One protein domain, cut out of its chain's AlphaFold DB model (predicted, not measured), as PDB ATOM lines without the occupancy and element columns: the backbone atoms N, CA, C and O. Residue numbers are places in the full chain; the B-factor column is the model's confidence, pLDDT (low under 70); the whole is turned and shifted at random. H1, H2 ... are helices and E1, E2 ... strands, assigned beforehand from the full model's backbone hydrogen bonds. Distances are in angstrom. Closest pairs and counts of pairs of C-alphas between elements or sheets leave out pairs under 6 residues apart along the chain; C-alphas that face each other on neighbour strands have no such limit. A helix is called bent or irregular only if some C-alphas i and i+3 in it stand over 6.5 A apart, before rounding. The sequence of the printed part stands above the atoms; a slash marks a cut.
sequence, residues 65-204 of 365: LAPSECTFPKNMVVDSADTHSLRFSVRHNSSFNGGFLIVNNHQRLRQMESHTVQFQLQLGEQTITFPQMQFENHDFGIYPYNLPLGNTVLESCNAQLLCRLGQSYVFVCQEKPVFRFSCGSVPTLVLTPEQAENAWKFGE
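Overview. This is residues 65 to 204 of the 365 residues of an uncharacterized protein of Caproicibacterium amylolyticum (UniProt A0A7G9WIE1). A twisted sheet, E1 E2 E3 E8 E9 E12, and a small sheet, E10 E11 E13, make a sandwich that is only partly face to face, with E10 close beside the bent strand E8. A separate ribbon of two chain runs, E4 going on into E5 and E6 followed by E7, comes to the large sheet where E6 meets E9, and the short helix H1 sits on the small sheet. The printed part has 140 residues with fourteen named strands and one named helix, in the order E1 to E13, H1, E14, and its class is mostly strand. The large sheet, in the order E1 E2 E3 E8 E9 E12, and the pairs E4 E7 and E5 E6 are antiparallel; the small sheet, in the order E10 E11 E13, is mixed. The whole is compact and rounded, with a radius of gyration of the C-alphas of 15.5 A and spans of 44 by 40 by 27 A.

Arrangement. Start at the large sheet's edge strand E1, residues 69 to 71, whose N 69 is 2.8 A from O 92 of E2, residues 87 to 93, within hydrogen-bond range. Next comes E3, residues 98 to 104, with N 91 and O 100 at 2.8 A; E1 E2 E3 form a meander, each strand the antiparallel neighbour of the one before. Look then at E8, residues 140 to 149, which bends by 82 degrees at residue 146. Its pairing is staggered: residues 140 to 145 pair with E3, with N 143 and O 101 at 2.8 A, and residues 145 to 149 pair with E9, residues 152 to 157, with N 154 and O 147 at 2.9 A. The other edge strand is E12, residues 179 to 181, where N 155 and O 180 are 2.8 A apart. Now find the second sheet of the sandwich, two sheets face to face with best planes 28 degrees apart. Its hairpin E10, residues 160 to 165, and E11, residues 168 to 172, has N 162 and O 170 at 2.8 A, and E13, residues 188 to 191, is parallel to E11, with N 191 and O 171 at 2.8 A. The closest C-alphas of E8 and E10, those of Tyr 143 and Gln 160, are 4.9 A apart. H1, residues 193 to 197, is on this sheet at a height of 7.9 A and only just over E11, with 3 of its C-alphas falling there; its O i to N i+4 pair is within hydrogen-bond range. E14, residues 199 to 202, pairs with no named strand. In the ribbon, E4, residues 115 to 117, runs on into E5, residues 120 to 123, at 46 degrees. E7, residues 133 to 135, pairs with E4, N 115 and O 135 at 2.8 A. E6, residues 126 to 129, forms a hairpin with E5, N 123 and O 126 at 2.8 A. The closest C-alphas of E6 and E9, those of Thr 129 and Ser 156, are 7.1 A apart, while E5 and E9 are apart.

Along the chain. Find C-alpha 69 at (-26.563, -54.440, 10.721), where E1 begins. From C-alpha 140 at (-8.564, -54.001, 2.963), E8, the longest strand, runs 23.0 A. E2 spans 20.4 A, E3 19.9 A, E10 15.4 A, E9 14.0 A and E11 13.4 A. E14 ends at C-alpha 202, (-3.308, -36.775, 20.843).

Size, cuts and confidence. The C-alphas farthest apart, those of Ala 81 and Asn 151, are 45.0 A apart. The printed part has no cut. Look at residues 72 to 86 for the long link, E1 to E2. The mean pLDDT of the printed part is 95.7, and no printed residue is under 70.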
ATOM      1  N   LEU A  65     -20.650 -47.542  13.946       96.56
ATOM      2  CA  LEU A  65     -20.405 -48.898  13.455       96.56
ATOM      3  C   LEU A  65     -21.057 -49.972  14.342       96.56
ATOM      4  O   LEU A  65     -21.657 -50.905  13.816       96.56
ATOM      5  N   ALA A  66     -20.953 -49.879  15.665       96.56
ATOM      6  CA  ALA A  66     -21.418 -50.907  16.597       96.56
ATOM      7  C   ALA A  66     -22.906 -51.291  16.428       96.56
ATOM      8  O   ALA A  66     -23.173 -52.491  16.345       96.56
ATOM      9  N   PRO A  67     -23.865 -50.346  16.301       96.19
ATOM     10  CA  PRO A  67     -25.280 -50.681  16.128       96.19
ATOM     11  C   PRO A  67     -25.660 -51.069  14.689       96.19
ATOM     12  O   PRO A  67     -26.816 -51.392  14.438       96.19
ATOM     13  N   SER A  68     -24.727 -51.012  13.731       96.75
ATOM     14  CA  SER A  68     -25.026 -51.313  12.327       96.75
ATOM     15  C   SER A  68     -25.283 -52.805  12.078       96.75
ATOM     16  O   SER A  68     -24.586 -53.672  12.612       96.75
ATOM     17  N   GLU A  69     -26.237 -53.098  11.201       96.69
ATOM     18  CA  GLU A  69     -26.563 -54.440  10.721       96.69
ATOM     19  C   GLU A  69     -25.609 -54.868   9.599       96.69
ATOM     20  O   GLU A  69     -25.160 -54.050   8.796       96.69
ATOM     21  N   CYS A  70     -25.281 -56.160   9.540       95.75
ATOM     22  CA  CYS A  70     -24.384 -56.706   8.525       95.75
ATOM     23  C   CYS A  70     -25.170 -57.291   7.347       95.75
ATOM     24  O   CYS A  70     -25.983 -58.196   7.535       95.75
ATOM     25  N   THR A  71     -24.859 -56.833   6.137       93.44
ATOM     26  CA  THR A  71     -25.452 -57.298   4.881       93.44
ATOM     27  C   THR A  71     -24.354 -57.790   3.944       93.44
ATOM     28  O   THR A  71     -23.341 -57.121   3.738       93.44
ATOM     29  N   PHE A  72     -24.563 -58.959   3.342       92.50
ATOM     30  CA  PHE A  72     -23.617 -59.591   2.422       92.50
ATOM     31  C   PHE A  72     -24.110 -59.502   0.971       92.50
ATOM     32  O   PHE A  72     -25.323 -59.452   0.740       92.50
ATOM     33  N   PRO A  73     -23.202 -59.492  -0.023       89.56
ATOM     34  CA  PRO A  73     -23.600 -59.594  -1.424       89.56
ATOM     35  C   PRO A  73     -24.325 -60.919  -1.697       89.56
ATOM     36  O   PRO A  73     -24.036 -61.941  -1.073       89.56
ATOM     37  N   LYS A  74     -25.248 -60.922  -2.670       86.50
ATOM     38  CA  LYS A  74     -25.990 -62.136  -3.067       86.50
ATOM     39  C   LYS A  74     -25.056 -63.258  -3.535       86.50
ATOM     40  O   LYS A  74     -25.311 -64.426  -3.270       86.50
ATOM     41  N   ASN A  75     -23.981 -62.897  -4.228       84.12
ATOM     42  CA  ASN A  75     -22.918 -63.780  -4.697       84.12
ATOM     43  C   ASN A  75     -21.765 -63.828  -3.681       84.12
ATOM     44  O   ASN A  75     -20.656 -63.377  -3.956       84.12
ATOM     45  N   MET A  76     -22.040 -64.337  -2.481       89.06
ATOM     46  CA  MET A  76     -21.020 -64.475  -1.443       89.06
ATOM     47  C   MET A  76     -19.966 -65.520  -1.835       89.06
ATOM     48  O   MET A  76     -20.299 -66.625  -2.262       89.06
ATOM     49  N   VAL A  77     -18.693 -65.185  -1.629       90.31
ATOM     50  CA  VAL A  77     -17.579 -66.128  -1.770       90.31
ATOM     51  C   VAL A  77     -17.621 -67.109  -0.599       90.31
ATOM     52  O   VAL A  77     -17.322 -66.737   0.534       90.31
ATOM     53  N   VAL A  78     -18.026 -68.351  -0.866       89.06
ATOM     54  CA  VAL A  78     -18.131 -69.417   0.149       89.06
ATOM     55  C   VAL A  78     -16.895 -70.307   0.208       89.06
ATOM     56  O   VAL A  78     -16.611 -70.888   1.253       89.06
ATOM     57  N   ASP A  79     -16.151 -70.411  -0.895       92.94
ATOM     58  CA  ASP A  79     -14.927 -71.196  -0.934       92.94
ATOM     59  C   ASP A  79     -13.760 -70.384  -0.364       92.94
ATOM     60  O   ASP A  79     -13.399 -69.305  -0.844       92.94
ATOM     61  N   SER A  80     -13.149 -70.927   0.684       89.19
ATOM     62  CA  SER A  80     -11.929 -70.363   1.246       89.19
ATOM     63  C   SER A  80     -10.732 -70.498   0.302       89.19
ATOM     64  O   SER A  80      -9.776 -69.766   0.468       89.19
ATOM     65  N   ALA A  81     -10.731 -71.397  -0.682       94.00
ATOM     66  CA  ALA A  81      -9.637 -71.506  -1.644       94.00
ATOM     67  C   ALA A  81      -9.728 -70.489  -2.797       94.00
ATOM     68  O   ALA A  81      -8.774 -70.380  -3.564       94.00
ATOM     69  N   ASP A  82     -10.832 -69.743  -2.914       95.62
ATOM     70  CA  ASP A  82     -11.020 -68.748  -3.970       95.62
ATOM     71  C   ASP A  82     -10.077 -67.546  -3.780       95.62
ATOM     72  O   ASP A  82     -10.214 -66.756  -2.837       95.62
ATOM     73  N   THR A  83      -9.125 -67.412  -4.702       96.88
ATOM     74  CA  THR A  83      -8.161 -66.306  -4.782       96.88
ATOM     75  C   THR A  83      -8.481 -65.290  -5.881       96.88
ATOM     76  O   THR A  83      -7.714 -64.350  -6.071       96.88
ATOM     77  N   HIS A  84      -9.591 -65.471  -6.600       96.62
ATOM     78  CA  HIS A  84     -10.005 -64.673  -7.758       96.62
ATOM     79  C   HIS A  84     -11.140 -63.695  -7.434       96.62
ATOM     80  O   HIS A  84     -11.401 -62.772  -8.199       96.62
ATOM     81  N   SER A  85     -11.865 -63.905  -6.335       95.75
ATOM     82  CA  SER A  85     -13.015 -63.073  -5.976       95.75
ATOM     83  C   SER A  85     -12.714 -62.100  -4.834       95.75
ATOM     84  O   SER A  85     -12.261 -62.491  -3.752       95.75
ATOM     85  N   LEU A  86     -13.096 -60.833  -5.028       95.94
ATOM     86  CA  LEU A  86     -13.063 -59.810  -3.985       95.94
ATOM     87  C   LEU A  86     -14.127 -60.081  -2.910       95.94
ATOM     88  O   LEU A  86     -15.304 -60.288  -3.218       95.94
ATOM     89  N   ARG A  87     -13.737 -60.011  -1.634       96.00
ATOM     90  CA  ARG A  87     -14.650 -60.200  -0.497       96.00
ATOM     91  C   ARG A  87     -15.040 -58.853   0.094       96.00
ATOM     92  O   ARG A  87     -14.183 -58.027   0.401       96.00
ATOM     93  N   PHE A  88     -16.337 -58.634   0.279       96.19
ATOM     94  CA  PHE A  88     -16.855 -57.400   0.859       96.19
ATOM     95  C   PHE A  88     -18.193 -57.622   1.568       96.19
ATOM     96  O   PHE A  88     -18.895 -58.605   1.329       96.19
ATOM     97  N   SER A  89     -18.538 -56.698   2.457       96.81
ATOM     98  CA  SER A  89     -19.812 -56.658   3.177       96.81
ATOM     99  C   SER A  89     -20.204 -55.214   3.472       96.81
ATOM    100  O   SER A  89     -19.386 -54.303   3.363       96.81
ATOM    101  N   VAL A  90     -21.459 -54.999   3.844       97.38
ATOM    102  CA  VAL A  90     -21.984 -53.688   4.221       97.38
ATOM    103  C   VAL A  90     -22.411 -53.724   5.677       97.38
ATOM    104  O   VAL A  90     -23.084 -54.650   6.119       97.38
ATOM    105  N   ARG A  91     -22.029 -52.690   6.417       97.56
ATOM    106  CA  ARG A  91     -22.456 -52.409   7.783       97.56
ATOM    107  C   ARG A  91     -23.407 -51.220   7.739       97.56
ATOM    108  O   ARG A  91     -22.950 -50.082   7.655       97.56
ATOM    109  N   HIS A  92     -24.711 -51.485   7.730       97.50
ATOM    110  CA  HIS A  92     -25.752 -50.474   7.560       97.50
ATOM    111  C   HIS A  92     -26.328 -50.017   8.898       97.50
ATOM    112  O   HIS A  92     -26.786 -50.824   9.700       97.50
ATOM    113  N   ASN A  93     -26.327 -48.712   9.133       97.19
ATOM    114  CA  ASN A  93     -26.960 -48.097  10.283       97.19
ATOM    115  C   ASN A  93     -28.259 -47.402   9.848       97.19
ATOM    116  O   ASN A  93     -28.251 -46.380   9.152       97.19
ATOM    117  N   SER A  94     -29.384 -47.971  10.278       94.75
ATOM    118  CA  SER A  94     -30.724 -47.507   9.925       94.75
ATOM    119  C   SER A  94     -31.089 -46.160  10.558       94.75
ATOM    120  O   SER A  94     -31.953 -45.468  10.023       94.75
ATOM    121  N   SER A  95     -30.416 -45.728  11.635       94.44
ATOM    122  CA  SER A  95     -30.750 -44.474  12.329       94.44
ATOM    123  C   SER A  95     -30.482 -43.224  11.486       94.44
ATOM    124  O   SER A  95     -31.092 -42.185  11.724       94.44
ATOM    125  N   PHE A  96     -29.566 -43.312  10.518       94.00
ATOM    126  CA  PHE A  96     -29.255 -42.232   9.576       94.00
ATOM    127  C   PHE A  96     -29.276 -42.683   8.109       94.00
ATOM    128  O   PHE A  96     -28.886 -41.922   7.228       94.00
ATOM    129  N   ASN A  97     -29.746 -43.905   7.838       95.31
ATOM    130  CA  ASN A  97     -29.807 -44.496   6.501       95.31
ATOM    131  C   ASN A  97     -28.452 -44.465   5.749       95.31
ATOM    132  O   ASN A  97     -28.370 -44.107   4.570       95.31
ATOM    133  N   GLY A  98     -27.378 -44.851   6.439       96.88
ATOM    134  CA  GLY A  98     -26.018 -44.884   5.893       96.88
ATOM    135  C   GLY A  98     -25.168 -45.973   6.535       96.88
ATOM    136  O   GLY A  98     -25.714 -46.926   7.090       96.88
ATOM    137  N   GLY A  99     -23.842 -45.894   6.430       97.75
ATOM    138  CA  GLY A  99     -22.972 -46.895   7.047       97.75
ATOM    139  C   GLY A  99     -21.596 -47.022   6.408       97.75
ATOM    140  O   GLY A  99     -21.020 -46.041   5.939       97.75
ATOM    141  N   PHE A 100     -21.072 -48.250   6.407       98.38
ATOM    142  CA  PHE A 100     -19.725 -48.560   5.936       98.38
ATOM    143  C   PHE A 100     -19.709 -49.773   4.999       98.38
ATOM    144  O   PHE A 100     -20.245 -50.832   5.323       98.38
ATOM    145  N   LEU A 101     -19.053 -49.633   3.849       98.19
ATOM    146  CA  LEU A 101     -18.635 -50.737   2.993       98.19
ATOM    147  C   LEU A 101     -17.292 -51.269   3.509       98.19
ATOM    148  O   LEU A 101     -16.320 -50.522   3.602       98.19
ATOM    149  N   ILE A 102     -17.239 -52.558   3.831       97.75
ATOM    150  CA  ILE A 102     -16.038 -53.252   4.297       97.75
ATOM    151  C   ILE A 102     -15.520 -54.120   3.159       97.75
ATOM    152  O   ILE A 102     -16.247 -54.990   2.685       97.75
ATOM    153  N   VAL A 103     -14.273 -53.911   2.742       97.00
ATOM    154  CA  VAL A 103     -13.627 -54.676   1.664       97.00
ATOM    155  C   VAL A 103     -12.389 -55.381   2.208       97.00
ATOM    156  O   VAL A 103     -11.652 -54.805   3.005       97.00
ATOM    157  N   ASN A 104     -12.154 -56.621   1.779       96.00
ATOM    158  CA  ASN A 104     -10.983 -57.411   2.134       96.00
ATOM    159  C   ASN A 104     -10.479 -58.209   0.920       96.00
ATOM    160  O   ASN A 104     -11.107 -59.183   0.499       96.00
ATOM    161  N   ASN A 105      -9.297 -57.843   0.432       96.75
ATOM    162  CA  ASN A 105      -8.513 -58.560  -0.571       96.75
ATOM    163  C   ASN A 105      -7.250 -59.194   0.039       96.75
ATOM    164  O   ASN A 105      -6.176 -59.244  -0.560       96.75
ATOM    165  N   HIS A 106      -7.369 -59.670   1.277       94.94
ATOM    166  CA  HIS A 106      -6.313 -60.382   1.980       94.94
ATOM    167  C   HIS A 106      -6.777 -61.787   2.351       94.94
ATOM    168  O   HIS A 106      -7.852 -61.970   2.927       94.94
ATOM    169  N   GLN A 107      -5.916 -62.771   2.118       93.31
ATOM    170  CA  GLN A 107      -6.066 -64.088   2.708       93.31
ATOM    171  C   GLN A 107      -4.708 -64.638   3.142       93.31
ATOM    172  O   GLN A 107      -3.740 -64.634   2.383       93.31
ATOM    173  N   ARG A 108      -4.640 -65.132   4.382       89.94
ATOM    174  CA  ARG A 108      -3.400 -65.654   4.961       89.94
ATOM    175  C   ARG A 108      -2.842 -66.787   4.087       89.94
ATOM    176  O   ARG A 108      -3.574 -67.713   3.744       89.94
ATOM    177  N   LEU A 109      -1.544 -66.717   3.779       88.75
ATOM    178  CA  LEU A 109      -0.803 -67.682   2.948       88.75
ATOM    179  C   LEU A 109      -1.314 -67.827   1.504       88.75
ATOM    180  O   LEU A 109      -0.994 -68.807   0.832       88.75
ATOM    181  N   ARG A 110      -2.114 -66.877   1.014       93.44
ATOM    182  CA  ARG A 110      -2.604 -66.855  -0.365       93.44
ATOM    183  C   ARG A 110      -2.259 -65.520  -1.012       93.44
ATOM    184  O   ARG A 110      -2.187 -64.495  -0.338       93.44
ATOM    185  N   GLN A 111      -2.059 -65.560  -2.321       96.19
ATOM    186  CA  GLN A 111      -1.963 -64.371  -3.152       96.19
ATOM    187  C   GLN A 111      -3.324 -64.159  -3.809       96.19
ATOM    188  O   GLN A 111      -3.797 -65.039  -4.525       96.19
ATOM    189  N   MET A 112      -3.954 -63.026  -3.515       97.56
ATOM    190  CA  MET A 112      -5.217 -62.621  -4.129       97.56
ATOM    191  C   MET A 112      -4.962 -61.922  -5.470       97.56
ATOM    192  O   MET A 112      -3.923 -61.281  -5.642       97.56
ATOM    193  N   GLU A 113      -5.898 -62.029  -6.412       98.12
ATOM    194  CA  GLU A 113      -5.881 -61.220  -7.634       98.12
ATOM    195  C   GLU A 113      -6.172 -59.740  -7.349       98.12
ATOM    196  O   GLU A 113      -6.814 -59.384  -6.358       98.12
ATOM    197  N   SER A 114      -5.683 -58.865  -8.226       98.06
ATOM    198  CA  SER A 114      -5.969 -57.432  -8.166       98.06
ATOM    199  C   SER A 114      -7.327 -57.131  -8.803       98.06
ATOM    200  O   SER A 114      -7.722 -57.742  -9.799       98.06
ATOM    201  N   HIS A 115      -8.041 -56.149  -8.261       97.62
ATOM    202  CA  HIS A 115      -9.399 -55.817  -8.676       97.62
ATOM    203  C   HIS A 115      -9.551 -54.324  -8.934       97.62
ATOM    204  O   HIS A 115      -9.228 -53.512  -8.080       97.62
ATOM    205  N   THR A 116     -10.130 -53.955 -10.078       97.56
ATOM    206  CA  THR A 116     -10.651 -52.604 -10.332       97.56
ATOM    207  C   THR A 116     -12.168 -52.690 -10.422       97.56
ATOM    208  O   THR A 116     -12.700 -53.295 -11.351       97.56
ATOM    209  N   VAL A 117     -12.873 -52.130  -9.440       96.44
ATOM    210  CA  VAL A 117     -14.322 -52.315  -9.279       96.44
ATOM    211  C   VAL A 117     -15.030 -51.014  -8.917       96.44
ATOM    212  O   VAL A 117     -14.441 -50.078  -8.379       96.44
ATOM    213  N   GLN A 118     -16.330 -50.966  -9.191       96.31
ATOM    214  CA  GLN A 118     -17.232 -49.941  -8.685       96.31
ATOM    215  C   GLN A 118     -18.352 -50.622  -7.903       96.31
ATOM    216  O   GLN A 118     -18.991 -51.545  -8.403       96.31
ATOM    217  N   PHE A 119     -18.608 -50.146  -6.687       96.44
ATOM    218  CA  PHE A 119     -19.690 -50.670  -5.859       96.44
ATOM    219  C   PHE A 119     -20.966 -49.861  -6.058       96.44
ATOM    220  O   PHE A 119     -20.934 -48.629  -6.131       96.44
ATOM    221  N   GLN A 120     -22.089 -50.573  -6.093       95.69
ATOM    222  CA  GLN A 120     -23.428 -50.002  -6.066       95.69
ATOM    223  C   GLN A 120     -24.201 -50.614  -4.902       95.69
ATOM    224  O   GLN A 120     -24.272 -51.837  -4.775       95.69
ATOM    225  N   LEU A 121     -24.764 -49.763  -4.049       94.44
ATOM    226  CA  LEU A 121     -25.604 -50.168  -2.927       94.44
ATOM    227  C   LEU A 121     -27.041 -49.727  -3.192       94.44
ATOM    228  O   LEU A 121     -27.291 -48.545  -3.425       94.44
ATOM    229  N   GLN A 122     -27.977 -50.674  -3.133       93.56
ATOM    230  CA  GLN A 122     -29.405 -50.386  -3.243       93.56
ATOM    231  C   GLN A 122     -30.002 -50.175  -1.847       93.56
ATOM    232  O   GLN A 122     -30.015 -51.102  -1.038       93.56
ATOM    233  N   LEU A 123     -30.516 -48.974  -1.583       91.25
ATOM    234  CA  LEU A 123     -31.188 -48.581  -0.343       91.25
ATOM    235  C   LEU A 123     -32.623 -48.146  -0.667       91.25
ATOM    236  O   LEU A 123     -32.886 -46.982  -0.969       91.25
ATOM    237  N   GLY A 124     -33.561 -49.094  -0.650       88.38
ATOM    238  CA  GLY A 124     -34.934 -48.834  -1.096       88.38
ATOM    239  C   GLY A 124     -34.958 -48.408  -2.566       88.38
ATOM    240  O   GLY A 124     -34.523 -49.170  -3.427       88.38
ATOM    241  N   GLU A 125     -35.435 -47.195  -2.851       90.06
ATOM    242  CA  GLU A 125     -35.455 -46.605  -4.202       90.06
ATOM    243  C   GLU A 125     -34.152 -45.871  -4.570       90.06
ATOM    244  O   GLU A 125     -33.915 -45.585  -5.742       90.06
ATOM    245  N   GLN A 126     -33.280 -45.590  -3.595       92.88
ATOM    246  CA  GLN A 126     -32.008 -44.909  -3.822       92.88
ATOM    247  C   GLN A 126     -30.907 -45.911  -4.182       92.88
ATOM    248  O   GLN A 126     -30.739 -46.938  -3.523       92.88
ATOM    249  N   THR A 127     -30.089 -45.574  -5.178       95.75
ATOM    250  CA  THR A 127     -28.846 -46.293  -5.485       95.75
ATOM    251  C   THR A 127     -27.651 -45.402  -5.164       95.75
ATOM    252  O   THR A 127     -27.513 -44.315  -5.725       95.75
ATOM    253  N   ILE A 128     -26.767 -45.862  -4.280       96.31
ATOM    254  CA  ILE A 128     -25.488 -45.200  -4.004       96.31
ATOM    255  C   ILE A 128     -24.414 -45.850  -4.852       96.31
ATOM    256  O   ILE A 128     -24.187 -47.055  -4.766       96.31
ATOM    257  N   THR A 129     -23.700 -45.030  -5.612       97.50
ATOM    258  CA  THR A 129     -22.570 -45.474  -6.422       97.50
ATOM    259  C   THR A 129     -21.282 -44.948  -5.806       97.50
ATOM    260  O   THR A 129     -21.125 -43.737  -5.616       97.50
ATOM    261  N   PHE A 130     -20.341 -45.838  -5.509       98.19
ATOM    262  CA  PHE A 130     -18.995 -45.454  -5.088       98.19
ATOM    263  C   PHE A 130     -18.176 -44.967  -6.295       98.19
ATOM    264  O   PHE A 130     -18.502 -45.278  -7.449       98.19
ATOM    265  N   PRO A 131     -17.115 -44.172  -6.092       97.75
ATOM    266  CA  PRO A 131     -16.096 -44.008  -7.122       97.75
ATOM    267  C   PRO A 131     -15.480 -45.369  -7.498       97.75
ATOM    268  O   PRO A 131     -15.607 -46.342  -6.754       97.75
ATOM    269  N   GLN A 132     -14.833 -45.449  -8.663       97.25
ATOM    270  CA  GLN A 132     -14.036 -46.626  -9.013       97.25
ATOM    271  C   GLN A 132     -12.891 -46.775  -8.004       97.25
ATOM    272  O   GLN A 132     -12.285 -45.775  -7.616       97.25
ATOM    273  N   MET A 133     -12.621 -48.005  -7.577       97.00
ATOM    274  CA  MET A 133     -11.593 -48.336  -6.593       97.00
ATOM    275  C   MET A 133     -10.738 -49.494  -7.092       97.00
ATOM    276  O   MET A 133     -11.241 -50.387  -7.780       97.00
ATOM    277  N   GLN A 134      -9.460 -49.469  -6.724       96.44
ATOM    278  CA  GLN A 134      -8.509 -50.542  -6.984       96.44
ATOM    279  C   GLN A 134      -8.134 -51.220  -5.668       96.44
ATOM    280  O   GLN A 134      -7.979 -50.548  -4.648       96.44
ATOM    281  N   PHE A 135      -8.025 -52.545  -5.700       97.00
ATOM    282  CA  PHE A 135      -7.607 -53.370  -4.575       97.00
ATOM    283  C   PHE A 135      -6.543 -54.344  -5.054       97.00
ATOM    284  O   PHE A 135      -6.826 -55.228  -5.861       97.00
ATOM    285  N   GLU A 136      -5.336 -54.194  -4.534       97.06
ATOM    286  CA  GLU A 136      -4.230 -55.115  -4.737       97.06
ATOM    287  C   GLU A 136      -4.268 -56.243  -3.700       97.06
ATOM    288  O   GLU A 136      -5.061 -56.246  -2.749       97.06
ATOM    289  N   ASN A 137      -3.417 -57.249  -3.883       97.00
ATOM    290  CA  ASN A 137      -3.231 -58.294  -2.884       97.00
ATOM    291  C   ASN A 137      -2.846 -57.683  -1.523       97.00
ATOM    292  O   ASN A 137      -1.928 -56.873  -1.439       97.00
ATOM    293  N   HIS A 138      -3.497 -58.158  -0.459       94.56
ATOM    294  CA  HIS A 138      -3.377 -57.683   0.924       94.56
ATOM    295  C   HIS A 138      -4.109 -56.380   1.267       94.56
ATOM    296  O   HIS A 138      -4.085 -55.996   2.440       94.56
ATOM    297  N   ASP A 139      -4.810 -55.754   0.319       95.12
ATOM    298  CA  ASP A 139      -5.613 -54.569   0.615       95.12
ATOM    299  C   ASP A 139      -6.876 -54.911   1.407       95.12
ATOM    300  O   ASP A 139      -7.493 -55.966   1.256       95.12
ATOM    301  N   PHE A 140      -7.290 -53.981   2.256       95.31
ATOM    302  CA  PHE A 140      -8.564 -54.001   2.963       95.31
ATOM    303  C   PHE A 140      -8.937 -52.569   3.343       95.31
ATOM    304  O   PHE A 140      -8.068 -51.702   3.433       95.31
ATOM    305  N   GLY A 141     -10.221 -52.307   3.580       95.62
ATOM    306  CA  GLY A 141     -10.655 -50.953   3.906       95.62
ATOM    307  C   GLY A 141     -12.086 -50.830   4.406       95.62
ATOM    308  O   GLY A 141     -12.909 -51.736   4.249       95.62
ATOM    309  N   ILE A 142     -12.357 -49.677   5.021       97.56
ATOM    310  CA  ILE A 142     -13.655 -49.280   5.584       97.56
ATOM    311  C   ILE A 142     -14.078 -47.960   4.930       97.56
ATOM    312  O   ILE A 142     -13.558 -46.898   5.272       97.56
ATOM    313  N   TYR A 143     -15.026 -48.020   3.998       98.38
ATOM    314  CA  TYR A 143     -15.445 -46.876   3.186       98.38
ATOM    315  C   TYR A 143     -16.833 -46.388   3.614       98.38
ATOM    316  O   TYR A 143     -17.796 -47.152   3.517       98.38
ATOM    317  N   PRO A 144     -16.976 -45.142   4.098       98.19
ATOM    318  CA  PRO A 144     -18.270 -44.625   4.526       98.19
ATOM    319  C   PRO A 144     -19.197 -44.317   3.341       98.19
ATOM    320  O   PRO A 144     -18.744 -43.945   2.256       98.19
ATOM    321  N   TYR A 145     -20.505 -44.422   3.572       98.31
ATOM    322  CA  TYR A 145     -21.549 -43.945   2.663       98.31
ATOM    323  C   TYR A 145     -22.728 -43.356   3.432       98.31
ATOM    324  O   TYR A 145     -23.013 -43.778   4.557       98.31
ATOM    325  N   ASN A 146     -23.420 -42.397   2.811       97.69
ATOM    326  CA  ASN A 146     -24.468 -41.586   3.445       97.69
ATOM    327  C   ASN A 146     -24.100 -41.158   4.882       97.69
ATOM    328  O   ASN A 146     -24.936 -41.175   5.781       97.69
ATOM    329  N   LEU A 147     -22.830 -40.829   5.128       97.81
ATOM    330  CA  LEU A 147     -22.334 -40.539   6.468       97.81
ATOM    331  C   LEU A 147     -22.546 -39.050   6.782       97.81
ATOM    332  O   LEU A 147     -21.990 -38.211   6.066       97.81
ATOM    333  N   PRO A 148     -23.308 -38.686   7.829       96.31
ATOM    334  CA  PRO A 148     -23.463 -37.292   8.227       96.31
ATOM    335  C   PRO A 148     -22.135 -36.747   8.758       96.31
ATOM    336  O   PRO A 148     -21.622 -37.233   9.766       96.31
ATOM    337  N   LEU A 149     -21.581 -35.738   8.089       95.69
ATOM    338  CA  LEU A 149     -20.333 -35.078   8.464       95.69
ATOM    339  C   LEU A 149     -20.592 -33.574   8.606       95.69
ATOM    340  O   LEU A 149     -20.752 -32.855   7.619       95.69
ATOM    341  N   GLY A 150     -20.641 -33.084   9.846       91.94
ATOM    342  CA  GLY A 150     -20.991 -31.688  10.122       91.94
ATOM    343  C   GLY A 150     -22.390 -31.345   9.600       91.94
ATOM    344  O   GLY A 150     -23.367 -31.968  10.000       91.94
ATOM    345  N   ASN A 151     -22.477 -30.365   8.694       92.44
ATOM    346  CA  ASN A 151     -23.745 -29.871   8.136       92.44
ATOM    347  C   ASN A 151     -24.089 -30.465   6.754       92.44
ATOM    348  O   ASN A 151     -24.965 -29.946   6.067       92.44
ATOM    349  N   THR A 152     -23.382 -31.507   6.315       96.56
ATOM    350  CA  THR A 152     -23.615 -32.180   5.029       96.56
ATOM    351  C   THR A 152     -23.534 -33.698   5.188       96.56
ATOM    352  O   THR A 152     -23.206 -34.209   6.261       96.56
ATOM    353  N   VAL A 153     -23.844 -34.431   4.123       97.44
ATOM    354  CA  VAL A 153     -23.752 -35.889   4.069       97.44
ATOM    355  C   VAL A 153     -22.704 -36.280   3.037       97.44
ATOM    356  O   VAL A 153     -22.763 -35.853   1.885       97.44
ATOM    357  N   LEU A 154     -21.742 -37.107   3.446       98.31
ATOM    358  CA  LEU A 154     -20.837 -37.795   2.532       98.31
ATOM    359  C   LEU A 154     -21.573 -38.999   1.939       98.31
ATOM    360  O   LEU A 154     -21.722 -40.026   2.597       98.31
ATOM    361  N   GLU A 155     -22.042 -38.868   0.702       97.88
ATOM    362  CA  GLU A 155     -22.791 -39.906  -0.010       97.88
ATOM    363  C   GLU A 155     -21.910 -41.128  -0.283       97.88
ATOM    364  O   GLU A 155     -22.309 -42.251   0.021       97.88
ATOM    365  N   SER A 156     -20.701 -40.917  -0.815       98.31
ATOM    366  CA  SER A 156     -19.686 -41.961  -1.002       98.31
ATOM    367  C   SER A 156     -18.288 -41.384  -1.265       98.31
ATOM    368  O   SER A 156     -18.129 -40.230  -1.680       98.31
ATOM    369  N   CYS A 157     -17.252 -42.200  -1.049       98.31
ATOM    370  CA  CYS A 157     -15.869 -41.889  -1.420       98.31
ATOM    371  C   CYS A 157     -15.025 -43.146  -1.671       98.31
ATOM    372  O   CYS A 157     -15.428 -44.244  -1.300       98.31
ATOM    373  N   ASN A 158     -13.836 -42.983  -2.259       98.00
ATOM    374  CA  ASN A 158     -12.814 -44.041  -2.385       98.00
ATOM    375  C   ASN A 158     -11.745 -44.002  -1.278       98.00
ATOM    376  O   ASN A 158     -10.673 -44.586  -1.426       98.00
ATOM    377  N   ALA A 159     -11.996 -43.281  -0.187       98.06
ATOM    378  CA  ALA A 159     -11.047 -43.115   0.904       98.06
ATOM    379  C   ALA A 159     -11.588 -43.744   2.194       98.06
ATOM    380  O   ALA A 159     -12.770 -43.606   2.512       98.06
ATOM    381  N   GLN A 160     -10.723 -44.429   2.941       97.56
ATOM    382  CA  GLN A 160     -11.072 -45.005   4.235       97.56
ATOM    383  C   GLN A 160     -11.147 -43.903   5.291       97.56
ATOM    384  O   GLN A 160     -10.236 -43.088   5.397       97.56
ATOM    385  N   LEU A 161     -12.200 -43.884   6.104       97.75
ATOM    386  CA  LEU A 161     -12.314 -42.921   7.200       97.75
ATOM    387  C   LEU A 161     -11.378 -43.312   8.357       97.75
ATOM    388  O   LEU A 161     -11.390 -44.461   8.791       97.75
ATOM    389  N   LEU A 162     -10.573 -42.365   8.851       98.12
ATOM    390  CA  LEU A 162      -9.580 -42.611   9.903       98.12
ATOM    391  C   LEU A 162      -9.987 -42.034  11.253       98.12
ATOM    392  O   LEU A 162     -10.058 -42.766  12.222       98.12
ATOM    393  N   CYS A 163     -10.168 -40.719  11.352       98.00
ATOM    394  CA  CYS A 163     -10.472 -40.039  12.612       98.00
ATOM    395  C   CYS A 163     -10.954 -38.605  12.347       98.00
ATOM    396  O   CYS A 163     -11.081 -38.180  11.196       98.00
ATOM    397  N   ARG A 164     -11.212 -37.846  13.414       96.38
ATOM    398  CA  ARG A 164     -11.580 -36.428  13.361       96.38
ATOM    399  C   ARG A 164     -10.575 -35.573  14.140       96.38
ATOM    400  O   ARG A 164     -10.131 -35.968  15.218       96.38
ATOM    401  N   LEU A 165     -10.241 -34.400  13.600       95.56
ATOM    402  CA  LEU A 165      -9.395 -33.369  14.214       95.56
ATOM    403  C   LEU A 165     -10.171 -32.045  14.217       95.56
ATOM    404  O   LEU A 165     -10.269 -31.378  13.185       95.56
ATOM    405  N   GLY A 166     -10.793 -31.688  15.344       91.81
ATOM    406  CA  GLY A 166     -11.694 -30.536  15.407       91.81
ATOM    407  C   GLY A 166     -12.845 -30.664  14.400       91.81
ATOM    408  O   GLY A 166     -13.670 -31.575  14.498       91.81
ATOM    409  N   GLN A 167     -12.896 -29.763  13.415       92.06
ATOM    410  CA  GLN A 167     -13.890 -29.781  12.327       92.06
ATOM    411  C   GLN A 167     -13.442 -30.573  11.087       92.06
ATOM    412  O   GLN A 167     -14.225 -30.743  10.153       92.06
ATOM    413  N   SER A 168     -12.193 -31.043  11.064       95.94
ATOM    414  CA  SER A 168     -11.616 -31.767   9.935       95.94
ATOM    415  C   SER A 168     -11.794 -33.271  10.079       95.94
ATOM    416  O   SER A 168     -11.564 -33.839  11.148       95.94
ATOM    417  N   TYR A 169     -12.129 -33.935   8.977       97.81
ATOM    418  CA  TYR A 169     -12.195 -35.391   8.893       97.81
ATOM    419  C   TYR A 169     -10.959 -35.926   8.176       97.81
ATOM    420  O   TYR A 169     -10.595 -35.445   7.103       97.81
ATOM    421  N   VAL A 170     -10.294 -36.904   8.782       98.50
ATOM    422  CA  VAL A 170      -9.074 -37.506   8.243       98.50
ATOM    423  C   VAL A 170      -9.432 -38.806   7.543       98.50
ATOM    424  O   VAL A 170     -10.100 -39.663   8.122       98.50
ATOM    425  N   PHE A 171      -8.960 -38.959   6.312       98.56
ATOM    426  CA  PHE A 171      -9.140 -40.147   5.492       98.56
ATOM    427  C   PHE A 171      -7.793 -40.742   5.078       98.56
ATOM    428  O   PHE A 171      -6.780 -40.046   5.054       98.56
ATOM    429  N   VAL A 172      -7.791 -42.021   4.716       98.38
ATOM    430  CA  VAL A 172      -6.652 -42.739   4.141       98.38
ATOM    431  C   VAL A 172      -6.985 -43.108   2.702       98.38
ATOM    432  O   VAL A 172      -8.011 -43.738   2.441       98.38
ATOM    433  N   CYS A 173      -6.139 -42.712   1.757       97.25
ATOM    434  CA  CYS A 173      -6.288 -43.071   0.351       97.25
ATOM    435  C   CYS A 173      -4.908 -43.132  -0.309       97.25
ATOM    436  O   CYS A 173      -4.114 -42.203  -0.169       97.25
ATOM    437  N   GLN A 174      -4.619 -44.225  -1.016       92.75
ATOM    438  CA  GLN A 174      -3.401 -44.348  -1.823       92.75
ATOM    439  C   GLN A 174      -3.530 -43.579  -3.144       92.75
ATOM    440  O   GLN A 174      -2.565 -42.997  -3.637       92.75
ATOM    441  N   GLU A 175      -4.727 -43.593  -3.725       92.44
ATOM    442  CA  GLU A 175      -5.032 -42.933  -4.987       92.44
ATOM    443  C   GLU A 175      -5.495 -41.488  -4.780       92.44
ATOM    444  O   GLU A 175      -5.576 -40.967  -3.667       92.44
ATOM    445  N   LYS A 176      -5.852 -40.823  -5.883       94.94
ATOM    446  CA  LYS A 176      -6.511 -39.524  -5.812       94.94
ATOM    447  C   LYS A 176      -7.871 -39.679  -5.106       94.94
ATOM    448  O   LYS A 176      -8.728 -40.413  -5.610       94.94
ATOM    449  N   PRO A 177      -8.113 -38.962  -3.998       97.00
ATOM    450  CA  PRO A 177      -9.371 -39.065  -3.282       97.00
ATOM    451  C   PRO A 177     -10.507 -38.422  -4.084       97.00
ATOM    452  O   PRO A 177     -10.360 -37.352  -4.681       97.00
ATOM    453  N   VAL A 178     -11.663 -39.074  -4.065       98.06
ATOM    454  CA  VAL A 178     -12.918 -38.620  -4.658       98.06
ATOM    455  C   VAL A 178     -13.973 -38.646  -3.564       98.06
ATOM    456  O   VAL A 178     -14.321 -39.714  -3.064       98.06
ATOM    457  N   PHE A 179     -14.499 -37.474  -3.221       98.19
ATOM    458  CA  PHE A 179     -15.578 -37.309  -2.251       98.19
ATOM    459  C   PHE A 179     -16.841 -36.827  -2.960       98.19
ATOM    460  O   PHE A 179     -16.783 -35.891  -3.760       98.19
ATOM    461  N   ARG A 180     -17.980 -37.455  -2.664       97.75
ATOM    462  CA  ARG A 180     -19.302 -37.025  -3.133       97.75
ATOM    463  C   ARG A 180     -20.119 -36.587  -1.930       97.75
ATOM    464  O   ARG A 180     -20.500 -37.418  -1.114       97.75
ATOM    465  N   PHE A 181     -20.330 -35.284  -1.802       97.62
ATOM    466  CA  PHE A 181     -21.174 -34.706  -0.761       97.62
ATOM    467  C   PHE A 181     -22.533 -34.336  -1.344       97.62
ATOM    468  O   PHE A 181     -22.596 -33.835  -2.467       97.62
ATOM    469  N   SER A 182     -23.594 -34.504  -0.558       95.75
ATOM    470  CA  SER A 182     -24.952 -34.113  -0.955       95.75
ATOM    471  C   SER A 182     -25.055 -32.609  -1.239       95.75
ATOM    472  O   SER A 182     -25.789 -32.173  -2.123       95.75
ATOM    473  N   CYS A 183     -24.313 -31.795  -0.483       94.44
ATOM    474  CA  CYS A 183     -24.158 -30.364  -0.724       94.44
ATOM    475  C   CYS A 183     -22.858 -29.830  -0.100       94.44
ATOM    476  O   CYS A 183     -22.452 -30.253   0.981       94.44
ATOM    477  N   GLY A 184     -22.204 -28.868  -0.757       94.44
ATOM    478  CA  GLY A 184     -20.985 -28.244  -0.233       94.44
ATOM    479  C   GLY A 184     -19.845 -29.241   0.028       94.44
ATOM    480  O   GLY A 184     -19.630 -30.171  -0.745       94.44
ATOM    481  N   SER A 185     -19.094 -29.016   1.106       95.19
ATOM    482  CA  SER A 185     -18.008 -29.883   1.569       95.19
ATOM    483  C   SER A 185     -17.732 -29.660   3.061       95.19
ATOM    484  O   SER A 185     -18.238 -28.714   3.668       95.19
ATOM    485  N   VAL A 186     -16.904 -30.525   3.646       96.06
ATOM    486  CA  VAL A 186     -16.294 -30.332   4.971       96.06
ATOM    487  C   VAL A 186     -14.774 -30.258   4.841       96.06
ATOM    488  O   VAL A 186     -14.233 -30.751   3.849       96.06
ATOM    489  N   PRO A 187     -14.056 -29.677   5.819       96.50
ATOM    490  CA  PRO A 187     -12.605 -29.778   5.861       96.50
ATOM    491  C   PRO A 187     -12.170 -31.249   5.920       96.50
ATOM    492  O   PRO A 187     -12.604 -32.014   6.783       96.50
ATOM    493  N   THR A 188     -11.312 -31.652   4.987       97.25
ATOM    494  CA  THR A 188     -10.793 -33.021   4.897       97.25
ATOM    495  C   THR A 188      -9.277 -33.017   4.830       97.25
ATOM    496  O   THR A 188      -8.695 -32.232   4.083       97.25
ATOM    497  N   LEU A 189      -8.652 -33.946   5.544       98.06
ATOM    498  CA  LEU A 189      -7.240 -34.287   5.398       98.06
ATOM    499  C   LEU A 189      -7.145 -35.701   4.830       98.06
ATOM    500  O   LEU A 189      -7.900 -36.577   5.244       98.06
ATOM    501  N   VAL A 190      -6.231 -35.930   3.891       98.25
ATOM    502  CA  VAL A 190      -6.038 -37.251   3.281       98.25
ATOM    503  C   VAL A 190      -4.594 -37.676   3.475       98.25
ATOM    504  O   VAL A 190      -3.679 -36.956   3.086       98.25
ATOM    505  N   LEU A 191      -4.418 -38.834   4.101       98.56
ATOM    506  CA  LEU A 191      -3.135 -39.471   4.351       98.56
ATOM    507  C   LEU A 191      -2.918 -40.619   3.370       98.56
ATOM    508  O   LEU A 191      -3.868 -41.308   2.987       98.56
ATOM    509  N   THR A 192      -1.659 -40.887   3.041       97.62
ATOM    510  CA  THR A 192      -1.288 -42.181   2.464       97.62
ATOM    511  C   THR A 192      -1.430 -43.292   3.520       97.62
ATOM    512  O   THR A 192      -1.396 -43.011   4.724       97.62
ATOM    513  N   PRO A 193      -1.556 -44.570   3.119       96.06
ATOM    514  CA  PRO A 193      -1.528 -45.702   4.047       96.06
ATOM    515  C   PRO A 193      -0.297 -45.705   4.964       96.06
ATOM    516  O   PRO A 193      -0.423 -45.903   6.171       96.06
ATOM    517  N   GLU A 194       0.883 -45.392   4.419       96.31
ATOM    518  CA  GLU A 194       2.123 -45.283   5.194       96.31
ATOM    519  C   GLU A 194       2.051 -44.161   6.241       96.31
ATOM    520  O   GLU A 194       2.434 -44.353   7.397       96.31
ATOM    521  N   GLN A 195       1.518 -42.990   5.877       97.81
ATOM    522  CA  GLN A 195       1.311 -41.901   6.831       97.81
ATOM    523  C   GLN A 195       0.325 -42.301   7.933       97.81
ATOM    524  O   GLN A 195       0.570 -41.992   9.096       97.81
ATOM    525  N   ALA A 196      -0.755 -43.014   7.601       97.94
ATOM    526  CA  ALA A 196      -1.747 -43.469   8.574       97.94
ATOM    527  C   ALA A 196      -1.161 -44.474   9.587       97.94
ATOM    528  O   ALA A 196      -1.407 -44.356  10.789       97.94
ATOM    529  N   GLU A 197      -0.329 -45.417   9.139       97.31
ATOM    530  CA  GLU A 197       0.395 -46.347  10.020       97.31
ATOM    531  C   GLU A 197       1.366 -45.612  10.971       97.31
ATOM    532  O   GLU A 197       1.544 -45.988  12.139       97.31
ATOM    533  N   ASN A 198       1.938 -44.500  10.507       97.44
ATOM    534  CA  ASN A 198       2.846 -43.630  11.257       97.44
ATOM    535  C   ASN A 198       2.147 -42.465  11.985       97.44
ATOM    536  O   ASN A 198       2.816 -41.622  12.581       97.44
ATOM    537  N   ALA A 199       0.812 -42.430  11.995       97.94
ATOM    538  CA  ALA A 199       0.038 -41.360  12.611       97.94
ATOM    539  C   ALA A 199      -0.237 -41.616  14.099       97.94
ATOM    540  O   ALA A 199      -0.643 -42.711  14.493       97.94
ATOM    541  N   TRP A 200      -0.057 -40.605  14.942       97.75
ATOM    542  CA  TRP A 200      -0.295 -40.667  16.385       97.75
ATOM    543  C   TRP A 200      -1.265 -39.568  16.789       97.75
ATOM    544  O   TRP A 200      -0.972 -38.393  16.590       97.75
ATOM    545  N   LYS A 201      -2.430 -39.923  17.335       97.19
ATOM    546  CA  LYS A 201      -3.454 -38.940  17.709       97.19
ATOM    547  C   LYS A 201      -3.357 -38.590  19.186       97.19
ATOM    548  O   LYS A 201      -3.462 -39.466  20.041       97.19
ATOM    549  N   PHE A 202      -3.239 -37.300  19.483       95.19
ATOM    550  CA  PHE A 202      -3.308 -36.775  20.843       95.19
ATOM    551  C   PHE A 202      -4.200 -35.534  20.851       95.19
ATOM    552  O   PHE A 202      -3.856 -34.505  20.281       95.19
ATOM    553  N   GLY A 203      -5.366 -35.638  21.499       92.50
ATOM    554  CA  GLY A 203      -6.371 -34.574  21.448       92.50
ATOM    555  C   GLY A 203      -6.865 -34.348  20.016       92.50
ATOM    556  O   GLY A 203      -7.304 -35.296  19.359       92.50
ATOM    557  N   GLU A 204      -6.771 -33.104  19.549       94.12
ATOM    558  CA  GLU A 204      -7.172 -32.681  18.198       94.12
ATOM    559  C   GLU A 204      -5.999 -32.589  17.211       94.12
ATOM    560  O   GLU A 204      -6.173 -32.090  16.104       94.12
TER     561      GLU A 204